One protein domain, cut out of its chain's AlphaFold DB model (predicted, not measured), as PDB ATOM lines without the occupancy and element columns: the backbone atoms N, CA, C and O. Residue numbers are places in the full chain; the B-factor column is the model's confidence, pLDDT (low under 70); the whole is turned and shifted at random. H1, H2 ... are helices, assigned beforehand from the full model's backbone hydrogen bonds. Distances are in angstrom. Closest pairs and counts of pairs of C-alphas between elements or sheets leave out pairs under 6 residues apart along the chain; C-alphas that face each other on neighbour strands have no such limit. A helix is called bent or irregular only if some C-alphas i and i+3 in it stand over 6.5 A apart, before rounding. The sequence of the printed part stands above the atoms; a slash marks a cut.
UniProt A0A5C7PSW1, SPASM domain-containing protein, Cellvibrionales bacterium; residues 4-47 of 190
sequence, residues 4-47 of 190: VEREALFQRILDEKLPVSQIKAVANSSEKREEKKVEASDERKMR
ATOM      1  N   VAL A   4     -10.730 -17.822  47.300       85.94
ATOM      2  CA  VAL A   4     -11.865 -18.680  46.904       85.94
ATOM      3  C   VAL A   4     -11.534 -19.573  45.703       85.94
ATOM      4  O   VAL A   4     -11.882 -20.751  45.682       85.94
ATOM      5  N   GLU A   5     -10.821 -19.043  44.705       82.69
ATOM      6  CA  GLU A   5     -10.397 -19.826  43.535       82.69
ATOM      7  C   GLU A   5      -9.321 -20.852  43.905       82.69
ATOM      8  O   GLU A   5      -9.250 -21.931  43.313       82.69
ATOM      9  N   ARG A   6      -8.480 -20.531  44.899       78.06
ATOM     10  CA  ARG A   6      -7.458 -21.446  45.418       78.06
ATOM     11  C   ARG A   6      -8.078 -22.590  46.202       78.06
ATOM     12  O   ARG A   6      -7.689 -23.734  45.979       78.06
ATOM     13  N   GLU A   7      -9.048 -22.284  47.055       82.81
ATOM     14  CA  GLU A   7      -9.786 -23.266  47.848       82.81
ATOM     15  C   GLU A   7     -10.548 -24.242  46.937       82.81
ATOM     16  O   GLU A   7     -10.425 -25.455  47.080       82.81
ATOM     17  N   ALA A   8     -11.249 -23.726  45.918       84.06
ATOM     18  CA  ALA A   8     -11.981 -24.546  44.951       84.06
ATOM     19  C   ALA A   8     -11.056 -25.459  44.125       84.06
ATOM     20  O   ALA A   8     -11.395 -26.613  43.854       84.06
ATOM     21  N   LEU A   9      -9.871 -24.968  43.744       75.94
ATOM     22  CA  LEU A   9      -8.864 -25.773  43.056       75.94
ATOM     23  C   LEU A   9      -8.308 -26.879  43.964       75.94
ATOM     24  O   LEU A   9      -8.187 -28.021  43.525       75.94
ATOM     25  N   PHE A  10      -7.994 -26.558  45.221       76.75
ATOM     26  CA  PHE A  10      -7.520 -27.539  46.197       76.75
ATOM     27  C   PHE A  10      -8.560 -28.625  46.459       76.75
ATOM     28  O   PHE A  10      -8.224 -29.806  46.415       76.75
ATOM     29  N   GLN A  11      -9.821 -28.240  46.660       80.31
ATOM     30  CA  GLN A  11     -10.902 -29.189  46.899       80.31
ATOM     31  C   GLN A  11     -11.091 -30.128  45.704       80.31
ATOM     32  O   GLN A  11     -11.167 -31.341  45.875       80.31
ATOM     33  N   ARG A  12     -11.027 -29.595  44.479       77.62
ATOM     34  CA  ARG A  12     -11.083 -30.402  43.256       77.62
ATOM     35  C   ARG A  12      -9.926 -31.403  43.148       77.62
ATOM     36  O   ARG A  12     -10.165 -32.541  42.767       77.62
ATOM     37  N   ILE A  13      -8.703 -31.010  43.516       75.62
ATOM     38  CA  ILE A  13      -7.532 -31.910  43.543       75.62
ATOM     39  C   ILE A  13      -7.702 -33.019  44.595       75.62
ATOM     40  O   ILE A  13      -7.281 -34.149  44.367       75.62
ATOM     41  N   LEU A  14      -8.307 -32.711  45.745       76.00
ATOM     42  CA  LEU A  14      -8.552 -33.684  46.816       76.00
ATOM     43  C   LEU A  14      -9.689 -34.661  46.482       76.00
ATOM     44  O   LEU A  14      -9.624 -35.836  46.855       76.00
ATOM     45  N   ASP A  15     -10.715 -34.184  45.779       82.69
ATOM     46  CA  ASP A  15     -11.865 -34.987  45.358       82.69
ATOM     47  C   ASP A  15     -11.536 -35.881  44.157       82.69
ATOM     48  O   ASP A  15     -12.118 -36.959  44.002       82.69
ATOM     49  N   GLU A  16     -10.549 -35.489  43.348       81.06
ATOM     50  CA  GLU A  16      -9.973 -36.298  42.277       81.06
ATOM     51  C   GLU A  16      -9.080 -37.406  42.865       81.06
ATOM     52  O   GLU A  16      -7.854 -37.435  42.750       81.06
ATOM     53  N   LYS A  17      -9.725 -38.354  43.552       76.44
ATOM     54  CA  LYS A  17      -9.081 -39.537  44.119       76.44
ATOM     55  C   LYS A  17      -8.612 -40.445  42.994       76.44
ATOM     56  O   LYS A  17      -9.373 -41.250  42.465       76.44
ATOM     57  N   LEU A  18      -7.331 -40.348  42.671       77.94
ATOM     58  CA  LEU A  18      -6.657 -41.284  41.785       77.94
ATOM     59  C   LEU A  18      -6.348 -42.586  42.539       77.94
ATOM     60  O   LEU A  18      -5.582 -42.563  43.507       77.94
ATOM     61  N   PRO A  19      -6.900 -43.741  42.117       83.44
ATOM     62  CA  PRO A  19      -6.501 -45.025  42.672       83.44
ATOM     63  C   PRO A  19      -4.988 -45.212  42.533       83.44
ATOM     64  O   PRO A  19      -4.417 -44.915  41.483       83.44
ATOM     65  N   VAL A  20      -4.333 -45.762  43.559       75.38
ATOM     66  CA  VAL A  20      -2.873 -45.990  43.548       75.38
ATOM     67  C   VAL A  20      -2.434 -46.808  42.324       75.38
ATOM     68  O   VAL A  20      -1.384 -46.547  41.738       75.38
ATOM     69  N   SER A  21      -3.278 -47.741  41.874       83.81
ATOM     70  CA  SER A  21      -3.071 -48.533  40.656       83.81
ATOM     71  C   SER A  21      -3.019 -47.697  39.369       83.81
ATOM     72  O   SER A  21      -2.337 -48.080  38.420       83.81
ATOM     73  N   GLN A  22      -3.690 -46.543  39.334       82.56
ATOM     74  CA  GLN A  22      -3.767 -45.647  38.177       82.56
ATOM     75  C   GLN A  22      -2.686 -44.558  38.175       82.56
ATOM     76  O   GLN A  22      -2.421 -43.980  37.120       82.56
ATOM     77  N   ILE A  23      -1.990 -44.326  39.299       80.38
ATOM     78  CA  ILE A  23      -0.895 -43.338  39.394       80.38
ATOM     79  C   ILE A  23       0.146 -43.567  38.293       80.38
ATOM     80  O   ILE A  23       0.625 -42.619  37.672       80.38
ATOM     81  N   LYS A  24       0.476 -44.832  38.000       75.56
ATOM     82  CA  LYS A  24       1.457 -45.177  36.963       75.56
ATOM     83  C   LYS A  24       0.978 -44.787  35.560       75.56
ATOM     84  O   LYS A  24       1.787 -44.311  34.770       75.56
ATOM     85  N   ALA A  25      -0.309 -44.959  35.259       80.88
ATOM     86  CA  ALA A  25      -0.894 -44.604  33.967       80.88
ATOM     87  C   ALA A  25      -0.937 -43.083  33.773       80.88
ATOM     88  O   ALA A  25      -0.437 -42.595  32.765       80.88
ATOM     89  N   VAL A  26      -1.414 -42.339  34.777       80.12
ATOM     90  CA  VAL A  26      -1.453 -40.865  34.749       80.12
ATOM     91  C   VAL A  26      -0.055 -40.263  34.679       80.12
ATOM     92  O   VAL A  26       0.199 -39.340  33.909       80.12
ATOM     93  N   ALA A  27       0.899 -40.816  35.429       72.00
ATOM     94  CA  ALA A  27       2.281 -40.380  35.313       72.00
ATOM     95  C   ALA A  27       2.807 -40.599  33.882       72.00
ATOM     96  O   ALA A  27       3.599 -39.795  33.385       72.00
ATOM     97  N   ASN A  28       2.427 -41.697  33.223       72.06
ATOM     98  CA  ASN A  28       2.906 -42.063  31.886       72.06
ATOM     99  C   ASN A  28       2.171 -41.348  30.739       72.06
ATOM    100  O   ASN A  28       2.726 -41.292  29.650       72.06
ATOM    101  N   SER A  29       0.976 -40.791  30.957       74.56
ATOM    102  CA  SER A  29       0.154 -40.164  29.909       74.56
ATOM    103  C   SER A  29       0.504 -38.704  29.610       74.56
ATOM    104  O   SER A  29      -0.134 -38.083  28.766       74.56
ATOM    105  N   SER A  30       1.486 -38.118  30.299       73.12
ATOM    106  CA  SER A  30       1.919 -36.753  29.992       73.12
ATOM    107  C   SER A  30       2.809 -36.755  28.744       73.12
ATOM    108  O   SER A  30       3.929 -37.249  28.789       73.12
ATOM    109  N   GLU A  31       2.333 -36.183  27.633       62.59
ATOM    110  CA  GLU A  31       3.084 -36.067  26.363       62.59
ATOM    111  C   GLU A  31       4.466 -35.419  26.562       62.59
ATOM    112  O   GLU A  31       5.469 -35.885  26.029       62.59
ATOM    113  N   LYS A  32       4.552 -34.439  27.475       60.22
ATOM    114  CA  LYS A  32       5.809 -33.801  27.911       60.22
ATOM    115  C   LYS A  32       6.824 -34.759  28.546       60.22
ATOM    116  O   LYS A  32       7.943 -34.341  28.839       60.22
ATOM    117  N   ARG A  33       6.446 -36.003  28.850       60.69
ATOM    118  CA  ARG A  33       7.305 -36.973  29.529       60.69
ATOM    119  C   ARG A  33       8.119 -37.810  28.571       60.69
ATOM    120  O   ARG A  33       9.228 -38.111  28.968       60.69
ATOM    121  N   GLU A  34       7.653 -38.177  27.379       64.38
ATOM    122  CA  GLU A  34       8.511 -38.964  26.476       64.38
ATOM    123  C   GLU A  34       9.698 -38.131  25.974       64.38
ATOM    124  O   GLU A  34      10.835 -38.584  26.085       64.38
ATOM    125  N   GLU A  35       9.484 -36.861  25.615       64.56
ATOM    126  CA  GLU A  35      10.577 -35.919  25.309       64.56
ATOM    127  C   GLU A  35      11.527 -35.738  26.506       64.56
ATOM    128  O   GLU A  35      12.734 -35.958  26.390       64.56
ATOM    129  N   LYS A  36      10.983 -35.480  27.710       62.09
ATOM    130  CA  LYS A  36      11.792 -35.411  28.942       62.09
ATOM    131  C   LYS A  36      12.466 -36.725  29.317       62.09
ATOM    132  O   LYS A  36      13.425 -36.702  30.076       62.09
ATOM    133  N   LYS A  37      11.946 -37.877  28.904       63.88
ATOM    134  CA  LYS A  37      12.450 -39.205  29.279       63.88
ATOM    135  C   LYS A  37      13.576 -39.629  28.354       63.88
ATOM    136  O   LYS A  37      14.467 -40.315  28.839       63.88
ATOM    137  N   VAL A  38      13.582 -39.177  27.099       64.88
ATOM    138  CA  VAL A  38      14.743 -39.274  26.205       64.88
ATOM    139  C   VAL A  38      15.868 -38.361  26.712       64.88
ATOM    140  O   VAL A  38      16.944 -38.872  27.014       64.88
ATOM    141  N   GLU A  39      15.595 -37.076  26.979       62.72
ATOM    142  CA  GLU A  39      16.582 -36.159  27.590       62.72
ATOM    143  C   GLU A  39      17.094 -36.669  28.947       62.72
ATOM    144  O   GLU A  39      18.299 -36.747  29.185       62.72
ATOM    145  N   ALA A  40      16.194 -37.088  29.842       59.78
ATOM    146  CA  ALA A  40      16.582 -37.604  31.149       59.78
ATOM    147  C   ALA A  40      17.261 -38.974  31.061       59.78
ATOM    148  O   ALA A  40      18.037 -39.302  31.951       59.78
ATOM    149  N   SER A  41      16.974 -39.802  30.052       61.88
ATOM    150  CA  SER A  41      17.671 -41.076  29.825       61.88
ATOM    151  C   SER A  41      19.135 -40.823  29.475       61.88
ATOM    152  O   SER A  41      20.016 -41.467  30.050       61.88
ATOM    153  N   ASP A  42      19.400 -39.853  28.603       54.91
ATOM    154  CA  ASP A  42      20.760 -39.503  28.203       54.91
ATOM    155  C   ASP A  42      21.516 -38.778  29.330       54.91
ATOM    156  O   ASP A  42      22.653 -39.144  29.639       54.91
ATOM    157  N   GLU A  43      20.860 -37.891  30.087       54.50
ATOM    158  CA  GLU A  43      21.438 -37.334  31.322       54.50
ATOM    159  C   GLU A  43      21.686 -38.404  32.404       54.50
ATOM    160  O   GLU A  43      22.634 -38.309  33.190       54.50
ATOM    161  N   ARG A  44      20.838 -39.436  32.482       53.59
ATOM    162  CA  ARG A  44      20.942 -40.514  33.479       53.59
ATOM    163  C   ARG A  44      22.027 -41.525  33.125       53.59
ATOM    164  O   ARG A  44      22.603 -42.088  34.053       53.59
ATOM    165  N   LYS A  45      22.348 -41.705  31.837       53.72
ATOM    166  CA  LYS A  45      23.558 -42.411  31.385       53.72
ATOM    167  C   LYS A  45      24.834 -41.620  31.704       53.72
ATOM    168  O   LYS A  45      25.845 -42.239  32.005       53.72
ATOM    169  N   MET A  46      24.781 -40.282  31.710       46.22
ATOM    170  CA  MET A  46      25.935 -39.418  32.025       46.22
ATOM    171  C   MET A  46      26.187 -39.157  33.515       46.22
ATOM    172  O   MET A  46      27.255 -38.667  33.878       46.22
ATOM    173  N   ARG A  47      25.248 -39.461  34.418       55.88
ATOM    174  CA  ARG A  47      25.499 -39.324  35.861       55.88
ATOM    175  C   ARG A  47      26.045 -40.622  36.413       55.88
ATOM    176  O   ARG A  47      25.349 -41.315  37.156       55.88
TER     177      ARG A  47
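Overview. This is residues 4 to 47 of the 190 residues of the protein "SPASM domain-containing protein" of Cellvibrionales bacterium (UniProt A0A5C7PSW1). What shape does the printed part make? Three helices are strung one after another in an open, bent line like a wide V: H1 is one arm, the corner lies about residues 19 to 21 where H2 begins, and H2 followed by H3 makes the other arm, which bends again at residues 29 to 31. No helix packs on another and there is no core; the free beginning of H1 and the far end of H3 make the two tips of the longest axis. What is it built of, and how spread out is it? The printed part has 44 residues with three named helices, H1, H2 and H3 in that order along the chain, and no named strand; the class is all helix. It is extended, with a radius of gyration of the C-alphas of 15.6 A, and its C-alphas span 45 by 25 by 19 A along their three main axes.

Along the chain. Where does the first helix lie? H1 is residues 4 to 15, from C-alpha 4 at (-11.865, -18.680, 46.904) to C-alpha 15 at (-11.865, -34.987, 45.358), and measures 16.4 A from first to last C-alpha. It runs toward lower y, with x the same at both ends. What comes next? H2 is residues 20 to 28, 13.6 A from first to last C-alpha, and begins with C-alpha 20 at (-2.873, -45.990, 43.548). Its z falls from 43.548 at C-alpha 20 to 31.886 at C-alpha 28. Which helix is the longest, and where does it end? H3, residues 32 to 46, is the longest by residues, with 15, and measures 21.3 A from first to last C-alpha. It runs toward higher x, from 5.809 at C-alpha 32 to C-alpha 46 at (25.935, -39.418, 32.025).

Arrangement. Does H1 touch either of the other helices? H1 and H2 are apart, with no C-alpha of the one within 8 A of the other, though they follow each other in the chain. H1 and H3 are apart too, with no C-alpha of the one within 8 A of the other. How does H2 stand to H3? These two meet only through their link, residues 29 to 31. Which stretches stand free? Residues 4 to 17, of which 4 to 15 belong to H1, residues 19 to 25, of which 20 to 25 belong to H2, and residues 27 to 47, of which 32 to 46 belong to H3, stand free: no C-alpha 8 or more residues away along the chain lies within 10 A of theirs. How do the helices' backbones look? In H1 and H3 every O i to N i+4 pair is within hydrogen-bond range, while in H2 3 of 5 are. H2 is irregular, but only just: C-alphas 21 and 24 are 6.7 A apart, and its line is a rough one.

Size, cuts and confidence. How large is the whole? The outline is elongated, and the two C-alphas farthest apart are those of Val 4 and Met 46, at 45.6 A. The C-alphas of the first and last printed residues, Val 4 and Arg 47, are 44.1 A apart. Is there a cut or a long link? The printed part, residues 4 to 47 of a full chain of 190 residues, has no cut. The links from H1 to H2, with 4 residues, and from H2 to H3, with 3 residues, are both tight. Where is the model's confidence low? The mean pLDDT of the printed part is 71.2, and residues 31 to 47, 17 residues, are under 70. The mean is 80 for H1, 78 for H2 and 59 for H3.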